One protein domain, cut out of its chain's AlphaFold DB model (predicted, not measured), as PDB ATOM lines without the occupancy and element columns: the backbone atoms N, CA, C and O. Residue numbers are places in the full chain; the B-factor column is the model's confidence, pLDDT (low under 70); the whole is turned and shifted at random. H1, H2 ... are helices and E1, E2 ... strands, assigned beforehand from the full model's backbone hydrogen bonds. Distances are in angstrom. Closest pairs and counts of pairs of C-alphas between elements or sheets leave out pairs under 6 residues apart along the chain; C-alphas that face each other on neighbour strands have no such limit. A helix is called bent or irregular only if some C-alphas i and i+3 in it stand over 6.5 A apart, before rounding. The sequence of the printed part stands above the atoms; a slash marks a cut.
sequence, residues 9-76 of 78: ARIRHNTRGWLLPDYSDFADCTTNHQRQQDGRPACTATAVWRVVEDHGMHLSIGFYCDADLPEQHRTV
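Overview. This is residues 9 to 76 of the 78 residues of an uncharacterized protein of Streptomyces sp. M41(2017) (UniProt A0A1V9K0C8). A small sheet of three strands forms a wall, with the short helix H3 grazing it near E1, and two more short helices, H1 and H2, lie beyond its E3 side, near the end where E3 finishes. Residues 14 to 23 lead out to this pair and residues 38 to 48 lead back to the sheet; residues 21 to 27, of which 24 to 27 belong to H1, stand free. The printed part has 68 residues, with three named helices and three named strands in the order E1, H1, H2, E2, E3, H3. The sheet's order is E1, E2, E3, antiparallel throughout, and the class is mixed, helices and strands. The whole is compact and rounded, with a radius of gyration of the C-alphas of 12.2 A and spans of 31 by 25 by 24 A.

Arrangement. E1, residues 9 to 13, is an edge strand, antiparallel to the inner strand E2, residues 49 to 54, at 166 degrees. N 10 and O 52 are within hydrogen-bond range at 2.8 A, as are N 50 and O 12 at 2.9 A. H1, residues 24 to 29, and H2, residues 31 to 37, meet only through their link. H1 is not on the sheet, with 0 pairs of C-alphas within 10 A, and H2 is only just not on it, with 4 pairs. E2 and the other edge strand E3, residues 59 to 64, form a hairpin and are antiparallel at 165 degrees. N 51 and O 62 are 2.8 A apart, and N 64 and O 49 are 2.9 A apart, both within hydrogen-bond range. The closest C-alphas of H2 and E3, those of Thr 31 and Tyr 64, are 7.1 A apart. H3, residues 71 to 76, is on the sheet but only grazes it, with its residues 73 to 76; its closest C-alphas to E1, those of His 73 and Ile 11, are 7.3 A apart. H1 and H3 are apart, as are H2 and H3. Every O i to N i+4 pair is within hydrogen-bond range in H2, against 0 of 2 in H1, where 1 of 3 O i to N i+3 pairs is, and 1 of 2 in H3.

Along the chain. E1 begins at C-alpha 9, (-5.708, 5.395, -41.025), and is 13.2 A long. H1 is irregular, with C-alphas 25 and 28 8.2 A apart. H2, 10.5 A long, begins at C-alpha 31, (-18.161, -7.039, -39.690). E2 is 16.4 A long and E3 16.3 A. H3 is neither bent nor irregular, but only just: C-alphas 72 and 75 are 6.1 A apart. It ends at C-alpha 76, (-10.446, 10.866, -36.472).

Size, cuts and confidence. The two C-alphas farthest apart, those of Pro 41 and Gly 56, are 33.9 A apart. The printed part has no cut. The link from H2 to E2, 11 residues, is long. The mean pLDDT of the printed part is 75.3, and it is under 70 at residues 20 to 36, 41 to 45 and 75 to 76.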
ATOM      1  N   ALA A   9      -4.318   5.659 -40.689       84.25
ATOM      2  CA  ALA A   9      -5.708   5.395 -41.025       84.25
ATOM      3  C   ALA A   9      -6.248   6.486 -41.960       84.25
ATOM      4  O   ALA A   9      -6.166   7.679 -41.668       84.25
ATOM      5  N   ARG A  10      -6.817   6.078 -43.094       87.69
ATOM      6  CA  ARG A  10      -7.601   6.935 -43.991       87.69
ATOM      7  C   ARG A  10      -9.057   6.519 -43.886       87.69
ATOM      8  O   ARG A  10      -9.413   5.415 -44.293       87.69
ATOM      9  N   ILE A  11      -9.885   7.411 -43.362       89.31
ATOM     10  CA  ILE A  11     -11.302   7.158 -43.109       89.31
ATOM     11  C   ILE A  11     -12.119   7.998 -44.085       89.31
ATOM     12  O   ILE A  11     -11.837   9.179 -44.285       89.31
ATOM     13  N   ARG A  12     -13.098   7.382 -44.747       88.69
ATOM     14  CA  ARG A  12     -13.996   8.072 -45.678       88.69
ATOM     15  C   ARG A  12     -15.440   7.691 -45.422       88.69
ATOM     16  O   ARG A  12     -15.763   6.506 -45.347       88.69
ATOM     17  N   HIS A  13     -16.291   8.706 -45.385       88.69
ATOM     18  CA  HIS A  13     -17.735   8.560 -45.330       88.69
ATOM     19  C   HIS A  13     -18.350   8.723 -46.722       88.69
ATOM     20  O   HIS A  13     -17.947   9.601 -47.486       88.69
ATOM     21  N   ASN A  14     -19.332   7.892 -47.047       85.38
ATOM     22  CA  ASN A  14     -20.168   8.002 -48.232       85.38
ATOM     23  C   ASN A  14     -21.601   7.630 -47.847       85.38
ATOM     24  O   ASN A  14     -21.915   6.453 -47.693       85.38
ATOM     25  N   THR A  15     -22.478   8.627 -47.752       85.00
ATOM     26  CA  THR A  15     -23.885   8.447 -47.358       85.00
ATOM     27  C   THR A  15     -24.696   7.600 -48.338       85.00
ATOM     28  O   THR A  15     -25.743   7.079 -47.971       85.00
ATOM     29  N   ARG A  16     -24.225   7.436 -49.582       81.62
ATOM     30  CA  ARG A  16     -24.837   6.536 -50.576       81.62
ATOM     31  C   ARG A  16     -24.349   5.092 -50.453       81.62
ATOM     32  O   ARG A  16     -24.815   4.237 -51.197       81.62
ATOM     33  N   GLY A  17     -23.417   4.831 -49.539       77.75
ATOM     34  CA  GLY A  17     -22.805   3.529 -49.353       77.75
ATOM     35  C   GLY A  17     -21.613   3.261 -50.262       77.75
ATOM     36  O   GLY A  17     -21.465   3.835 -51.342       77.75
ATOM     37  N   TRP A  18     -20.742   2.365 -49.815       80.50
ATOM     38  CA  TRP A  18     -19.650   1.826 -50.611       80.50
ATOM     39  C   TRP A  18     -20.104   0.562 -51.331       80.50
ATOM     40  O   TRP A  18     -20.702  -0.326 -50.728       80.50
ATOM     41  N   LEU A  19     -19.777   0.472 -52.619       73.00
ATOM     42  CA  LEU A  19     -19.886  -0.778 -53.359       73.00
ATOM     43  C   LEU A  19     -18.849  -1.746 -52.786       73.00
ATOM     44  O   LEU A  19     -17.643  -1.510 -52.895       73.00
ATOM     45  N   LEU A  20     -19.335  -2.791 -52.121       68.75
ATOM     46  CA  LEU A  20     -18.491  -3.860 -51.613       68.75
ATOM     47  C   LEU A  20     -18.164  -4.799 -52.780       68.75
ATOM     48  O   LEU A  20     -19.072  -5.149 -53.537       68.75
ATOM     49  N   PRO A  21     -16.895  -5.196 -52.953       66.19
ATOM     50  CA  PRO A  21     -16.568  -6.353 -53.772       66.19
ATOM     51  C   PRO A  21     -17.396  -7.570 -53.350       66.19
ATOM     52  O   PRO A  21     -17.800  -7.675 -52.190       66.19
ATOM     53  N   ASP A  22     -17.660  -8.477 -54.286       66.31
ATOM     54  CA  ASP A  22     -18.317  -9.738 -53.955       66.31
ATOM     55  C   ASP A  22     -17.387 -10.553 -53.045       66.31
ATOM     56  O   ASP A  22     -16.342 -11.044 -53.467       66.31
ATOM     57  N   TYR A  23     -17.743 -10.601 -51.764       61.84
ATOM     58  CA  TYR A  23     -17.027 -11.323 -50.718       61.84
ATOM     59  C   TYR A  23     -17.806 -12.564 -50.278       61.84
ATOM     60  O   TYR A  23     -17.698 -12.968 -49.123       61.84
ATOM     61  N   SER A  24     -18.621 -13.153 -51.158       60.34
ATOM     62  CA  SER A  24     -19.355 -14.394 -50.873       60.34
ATOM     63  C   SER A  24     -18.437 -15.520 -50.368       60.34
ATOM     64  O   SER A  24     -18.816 -16.233 -49.440       60.34
ATOM     65  N   ASP A  25     -17.194 -15.583 -50.850       52.53
ATOM     66  CA  ASP A  25     -16.158 -16.517 -50.373       52.53
ATOM     67  C   ASP A  25     -15.625 -16.208 -48.954       52.53
ATOM     68  O   ASP A  25     -14.995 -17.051 -48.320       52.53
ATOM     69  N   PHE A  26     -15.873 -15.000 -48.439       53.03
ATOM     70  CA  PHE A  26     -15.428 -14.506 -47.130       53.03
ATOM     71  C   PHE A  26     -16.602 -14.039 -46.262       53.03
ATOM     72  O   PHE A  26     -16.430 -13.154 -45.417       53.03
ATOM     73  N   ALA A  27     -17.797 -14.604 -46.459       52.69
ATOM     74  CA  ALA A  27     -19.000 -14.236 -45.706       52.69
ATOM     75  C   ALA A  27     -18.763 -14.244 -44.176       52.69
ATOM     76  O   ALA A  27     -19.286 -13.388 -43.453       52.69
ATOM     77  N   ASP A  28     -17.875 -15.131 -43.718       49.97
ATOM     78  CA  ASP A  28     -17.470 -15.302 -42.322       49.97
ATOM     79  C   ASP A  28     -16.415 -14.298 -41.823       49.97
ATOM     80  O   ASP A  28     -16.182 -14.216 -40.623       49.97
ATOM     81  N   CYS A  29     -15.775 -13.510 -42.693       52.16
ATOM     82  CA  CYS A  29     -14.782 -12.485 -42.320       52.16
ATOM     83  C   CYS A  29     -15.345 -11.057 -42.374       52.16
ATOM     84  O   CYS A  29     -14.596 -10.079 -42.410       52.16
ATOM     85  N   THR A  30     -16.667 -10.912 -42.409       59.00
ATOM     86  CA  THR A  30     -17.323  -9.600 -42.441       59.00
ATOM     87  C   THR A  30     -17.444  -8.997 -41.039       59.00
ATOM     88  O   THR A  30     -17.313  -9.682 -40.024       59.00
ATOM     89  N   THR A  31     -17.777  -7.705 -40.952       61.25
ATOM     90  CA  THR A  31     -18.161  -7.039 -39.690       61.25
ATOM     91  C   THR A  31     -19.309  -7.747 -38.958       61.25
ATOM     92  O   THR A  31     -19.473  -7.567 -37.751       61.25
ATOM     93  N   ASN A  32     -20.071  -8.603 -39.647       65.00
ATOM     94  CA  ASN A  32     -21.099  -9.438 -39.037       65.00
ATOM     95  C   ASN A  32     -20.533 -10.561 -38.167       65.00
ATOM     96  O   ASN A  32     -21.213 -10.963 -37.229       65.00
ATOM     97  N   HIS A  33     -19.307 -11.026 -38.420       64.12
ATOM     98  CA  HIS A  33     -18.675 -12.067 -37.612       64.12
ATOM     99  C   HIS A  33     -18.501 -11.620 -36.158       64.12
ATOM    100  O   HIS A  33     -18.959 -12.297 -35.241       64.12
ATOM    101  N   GLN A  34     -17.937 -10.425 -35.945       66.88
ATOM    102  CA  GLN A  34     -17.811  -9.850 -34.604       66.88
ATOM    103  C   GLN A  34     -19.187  -9.635 -33.964       66.88
ATOM    104  O   GLN A  34     -19.382  -9.931 -32.793       66.88
ATOM    105  N   ARG A  35     -20.182  -9.188 -34.741       69.38
ATOM    106  CA  ARG A  35     -21.548  -9.003 -34.232       69.38
ATOM    107  C   ARG A  35     -22.181 -10.317 -33.780       69.38
ATOM    108  O   ARG A  35     -22.794 -10.329 -32.721       69.38
ATOM    109  N   GLN A  36     -22.001 -11.407 -34.523       69.69
ATOM    110  CA  GLN A  36     -22.464 -12.732 -34.107       69.69
ATOM    111  C   GLN A  36     -21.793 -13.183 -32.804       69.69
ATOM    112  O   GLN A  36     -22.488 -13.680 -31.920       69.69
ATOM    113  N   GLN A  37     -20.483 -12.952 -32.650       72.75
ATOM    114  CA  GLN A  37     -19.774 -13.219 -31.391       72.75
ATOM    115  C   GLN A  37     -20.314 -12.368 -30.230       72.75
ATOM    116  O   GLN A  37     -20.469 -12.867 -29.119       72.75
ATOM    117  N   ASP A  38     -20.673 -11.114 -30.504       74.06
ATOM    118  CA  ASP A  38     -21.237 -10.178 -29.526       74.06
ATOM    119  C   ASP A  38     -22.756 -10.378 -29.296       74.06
ATOM    120  O   ASP A  38     -23.386  -9.587 -28.591       74.06
ATOM    121  N   GLY A  39     -23.388 -11.381 -29.923       75.19
ATOM    122  CA  GLY A  39     -24.838 -11.620 -29.840       75.19
ATOM    123  C   GLY A  39     -25.706 -10.540 -30.507       75.19
ATOM    124  O   GLY A  39     -26.903 -10.434 -30.240       75.19
ATOM    125  N   ARG A  40     -25.114  -9.713 -31.371       71.19
ATOM    126  CA  ARG A  40     -25.775  -8.636 -32.116       71.19
ATOM    127  C   ARG A  40     -26.228  -9.153 -33.493       71.19
ATOM    128  O   ARG A  40     -25.491  -9.892 -34.146       71.19
ATOM    129  N   PRO A  41     -27.406  -8.737 -34.001       67.38
ATOM    130  CA  PRO A  41     -27.867  -9.140 -35.333       67.38
ATOM    131  C   PRO A  41     -26.913  -8.615 -36.405       67.38
ATOM    132  O   PRO A  41     -26.352  -7.542 -36.210       67.38
ATOM    133  N   ALA A  42     -26.744  -9.312 -37.529       67.38
ATOM    134  CA  ALA A  42     -25.914  -8.838 -38.641       67.38
ATOM    135  C   ALA A  42     -26.294  -7.404 -39.068       67.38
ATOM    136  O   ALA A  42     -27.477  -7.062 -39.119       67.38
ATOM    137  N   CYS A  43     -25.305  -6.563 -39.383       67.38
ATOM    138  CA  CYS A  43     -25.578  -5.315 -40.078       67.38
ATOM    139  C   CYS A  43     -25.972  -5.636 -41.524       67.38
ATOM    140  O   CYS A  43     -25.146  -6.049 -42.336       67.38
ATOM    141  N   THR A  44     -27.254  -5.445 -41.834       66.75
ATOM    142  CA  THR A  44     -27.806  -5.529 -43.195       66.75
ATOM    143  C   THR A  44     -27.889  -4.162 -43.875       66.75
ATOM    144  O   THR A  44     -28.282  -4.069 -45.036       66.75
ATOM    145  N   ALA A  45     -27.534  -3.092 -43.157       69.12
ATOM    146  CA  ALA A  45     -27.490  -1.746 -43.704       69.12
ATOM    147  C   ALA A  45     -26.293  -1.579 -44.648       69.12
ATOM    148  O   ALA A  45     -25.282  -2.276 -44.554       69.12
ATOM    149  N   THR A  46     -26.400  -0.616 -45.558       77.00
ATOM    150  CA  THR A  46     -25.310  -0.294 -46.472       77.00
ATOM    151  C   THR A  46     -24.110   0.244 -45.692       77.00
ATOM    152  O   THR A  46     -24.244   1.162 -44.884       77.00
ATOM    153  N   ALA A  47     -22.919  -0.305 -45.939       81.50
ATOM    154  CA  ALA A  47     -21.696   0.215 -45.341       81.50
ATOM    155  C   ALA A  47     -21.385   1.606 -45.914       81.50
ATOM    156  O   ALA A  47     -21.087   1.747 -47.099       81.50
ATOM    157  N   VAL A  48     -21.451   2.640 -45.079       85.25
ATOM    158  CA  VAL A  48     -21.219   4.044 -45.467       85.25
ATOM    159  C   VAL A  48     -19.811   4.522 -45.111       85.25
ATOM    160  O   VAL A  48     -19.326   5.506 -45.668       85.25
ATOM    161  N   TRP A  49     -19.091   3.785 -44.266       86.44
ATOM    162  CA  TRP A  49     -17.707   4.076 -43.908       86.44
ATOM    163  C   TRP A  49     -16.737   3.108 -44.566       86.44
ATOM    164  O   TRP A  49     -16.950   1.897 -44.566       86.44
ATOM    165  N   ARG A  50     -15.623   3.652 -45.054       86.50
ATOM    166  CA  ARG A  50     -14.448   2.900 -45.489       86.50
ATOM    167  C   ARG A  50     -13.243   3.355 -44.679       86.50
ATOM    168  O   ARG A  50     -12.892   4.535 -44.713       86.50
ATOM    169  N   VAL A  51     -12.596   2.416 -44.003       87.81
ATOM    170  CA  VAL A  51     -11.360   2.636 -43.247       87.81
ATOM    171  C   VAL A  51     -10.244   1.864 -43.932       87.81
ATOM    172  O   VAL A  51     -10.379   0.673 -44.196       87.81
ATOM    173  N   VAL A  52      -9.151   2.548 -44.255       87.56
ATOM    174  CA  VAL A  52      -7.933   1.931 -44.788       87.56
ATOM    175  C   VAL A  52      -6.803   2.215 -43.820       87.56
ATOM    176  O   VAL A  52      -6.433   3.374 -43.647       87.56
ATOM    177  N   GLU A  53      -6.252   1.176 -43.212       87.88
ATOM    178  CA  GLU A  53      -5.115   1.283 -42.304       87.88
ATOM    179  C   GLU A  53      -3.853   0.773 -42.988       87.88
ATOM    180  O   GLU A  53      -3.793  -0.364 -43.459       87.88
ATOM    181  N   ASP A  54      -2.840   1.634 -43.046       87.62
ATOM    182  CA  ASP A  54      -1.522   1.292 -43.567       87.62
ATOM    183  C   ASP A  54      -0.555   0.984 -42.421       87.62
ATOM    184  O   ASP A  54      -0.178   1.881 -41.661       87.62
ATOM    185  N   HIS A  55      -0.151  -0.284 -42.314       84.81
ATOM    186  CA  HIS A  55       0.799  -0.788 -41.318       84.81
ATOM    187  C   HIS A  55       2.225  -0.936 -41.884       84.81
ATOM    188  O   HIS A  55       3.076  -1.612 -41.303       84.81
ATOM    189  N   GLY A  56       2.508  -0.323 -43.034       82.75
ATOM    190  CA  GLY A  56       3.789  -0.356 -43.733       82.75
ATOM    191  C   GLY A  56       3.944  -1.565 -44.654       82.75
ATOM    192  O   GLY A  56       4.187  -1.385 -45.841       82.75
ATOM    193  N   MET A  57       3.818  -2.790 -44.124       86.44
ATOM    194  CA  MET A  57       3.945  -4.028 -44.924       86.44
ATOM    195  C   MET A  57       2.608  -4.686 -45.283       86.44
ATOM    196  O   MET A  57       2.581  -5.579 -46.123       86.44
ATOM    197  N   HIS A  58       1.509  -4.267 -44.658       82.75
ATOM    198  CA  HIS A  58       0.168  -4.735 -44.995       82.75
ATOM    199  C   HIS A  58      -0.841  -3.590 -44.909       82.75
ATOM    200  O   HIS A  58      -0.669  -2.638 -44.140       82.75
ATOM    201  N   LEU A  59      -1.897  -3.715 -45.709       81.31
ATOM    202  CA  LEU A  59      -3.043  -2.819 -45.709       81.31
ATOM    203  C   LEU A  59      -4.248  -3.569 -45.155       81.31
ATOM    204  O   LEU A  59      -4.557  -4.665 -45.621       81.31
ATOM    205  N   SER A  60      -4.941  -2.954 -44.203       82.81
ATOM    206  CA  SER A  60      -6.234  -3.430 -43.717       82.81
ATOM    207  C   SER A  60      -7.320  -2.535 -44.298       82.81
ATOM    208  O   SER A  60      -7.224  -1.309 -44.217       82.81
ATOM    209  N   ILE A  61      -8.344  -3.123 -44.915       83.62
ATOM    210  CA  ILE A  61      -9.485  -2.384 -45.464       83.62
ATOM    211  C   ILE A  61     -10.740  -2.884 -44.762       83.62
ATOM    212  O   ILE A  61     -11.103  -4.048 -44.901       83.62
ATOM    213  N   GLY A  62     -11.393  -1.995 -44.020       80.94
ATOM    214  CA  GLY A  62     -12.647  -2.262 -43.326       80.94
ATOM    215  C   GLY A  62     -13.784  -1.417 -43.887       80.94
ATOM    216  O   GLY A  62     -13.599  -0.242 -44.220       80.94
ATOM    217  N   PHE A  63     -14.970  -2.012 -43.967       81.50
ATOM    218  CA  PHE A  63     -16.203  -1.329 -44.342       81.50
ATOM    219  C   PHE A  63     -17.209  -1.434 -43.200       81.50
ATOM    220  O   PHE A  63     -17.438  -2.525 -42.680       81.50
ATOM    221  N   TYR A  64     -17.802  -0.305 -42.812       81.31
ATOM    222  CA  TYR A  64     -18.653  -0.230 -41.625       81.31
ATOM    223  C   TYR A  64     -19.966   0.495 -41.909       81.31
ATOM    224  O   TYR A  64     -20.024   1.477 -42.655       81.31
ATOM    225  N   CYS A  65     -21.021   0.017 -41.256       81.50
ATOM    226  CA  CYS A  65     -22.253   0.762 -41.041       81.50
ATOM    227  C   CYS A  65     -22.005   1.892 -40.026       81.50
ATOM    228  O   CYS A  65     -21.086   1.790 -39.212       81.50
ATOM    229  N   ASP A  66     -22.840   2.936 -40.010       81.56
ATOM    230  CA  ASP A  66     -22.712   4.050 -39.047       81.56
ATOM    231  C   ASP A  66     -22.622   3.576 -37.590       81.56
ATOM    232  O   ASP A  66     -21.742   3.987 -36.835       81.56
ATOM    233  N   ALA A  67     -23.502   2.647 -37.210       79.44
ATOM    234  CA  ALA A  67     -23.571   2.120 -35.850       79.44
ATOM    235  C   ALA A  67     -22.335   1.297 -35.440       79.44
ATOM    236  O   ALA A  67     -22.118   1.071 -34.248       79.44
ATOM    237  N   ASP A  68     -21.532   0.855 -36.411       78.88
ATOM    238  CA  ASP A  68     -20.458  -0.119 -36.220       78.88
ATOM    239  C   ASP A  68     -19.067   0.434 -36.516       78.88
ATOM    240  O   ASP A  68     -18.090  -0.295 -36.357       78.88
ATOM    241  N   LEU A  69     -18.944   1.712 -36.900       83.31
ATOM    242  CA  LEU A  69     -17.635   2.351 -36.995       83.31
ATOM    243  C   LEU A  69     -16.972   2.328 -35.603       83.31
ATOM    244  O   LEU A  69     -17.556   2.892 -34.670       83.31
ATOM    245  N   PRO A  70     -15.781   1.719 -35.438       81.62
ATOM    246  CA  PRO A  70     -15.086   1.671 -34.156       81.62
ATOM    247  C   PRO A  70     -14.827   3.068 -33.589       81.62
ATOM    248  O   PRO A  70     -14.492   3.994 -34.328       81.62
ATOM    249  N   GLU A  71     -14.937   3.220 -32.270       83.12
ATOM    250  CA  GLU A  71     -14.816   4.518 -31.593       83.12
ATOM    251  C   GLU A  71     -13.485   5.219 -31.897       83.12
ATOM    252  O   GLU A  71     -13.463   6.405 -32.218       83.12
ATOM    253  N   GLN A  72     -12.392   4.455 -31.946       81.38
ATOM    254  CA  GLN A  72     -11.061   4.931 -32.334       81.38
ATOM    255  C   GLN A  72     -10.997   5.587 -33.728       81.38
ATOM    256  O   GLN A  72     -10.097   6.382 -33.989       81.38
ATOM    257  N   HIS A  73     -11.942   5.280 -34.624       82.31
ATOM    258  CA  HIS A  73     -12.062   5.909 -35.942       82.31
ATOM    259  C   HIS A  73     -13.082   7.054 -35.964       82.31
ATOM    260  O   HIS A  73     -12.985   7.922 -36.827       82.31
ATOM    261  N   ARG A  74     -14.020   7.115 -35.008       75.31
ATOM    262  CA  ARG A  74     -15.004   8.211 -34.910       75.31
ATOM    263  C   ARG A  74     -14.327   9.544 -34.610       75.31
ATOM    264  O   ARG A  74     -14.632  10.536 -35.258       75.31
ATOM    265  N   THR A  75     -13.356   9.557 -33.700       64.88
ATOM    266  CA  THR A  75     -12.639  10.782 -33.298       64.88
ATOM    267  C   THR A  75     -11.715  11.328 -34.387       64.88
ATOM    268  O   THR A  75     -11.363  12.498 -34.363       64.88
ATOM    269  N   VAL A  76     -11.302  10.481 -35.335       60.03
ATOM    270  CA  VAL A  76     -10.446  10.866 -36.472       60.03
ATOM    271  C   VAL A  76     -11.285  11.325 -37.673       60.03
ATOM    272  O   VAL A  76     -10.768  11.983 -38.570       60.03
TER     273      VAL A  76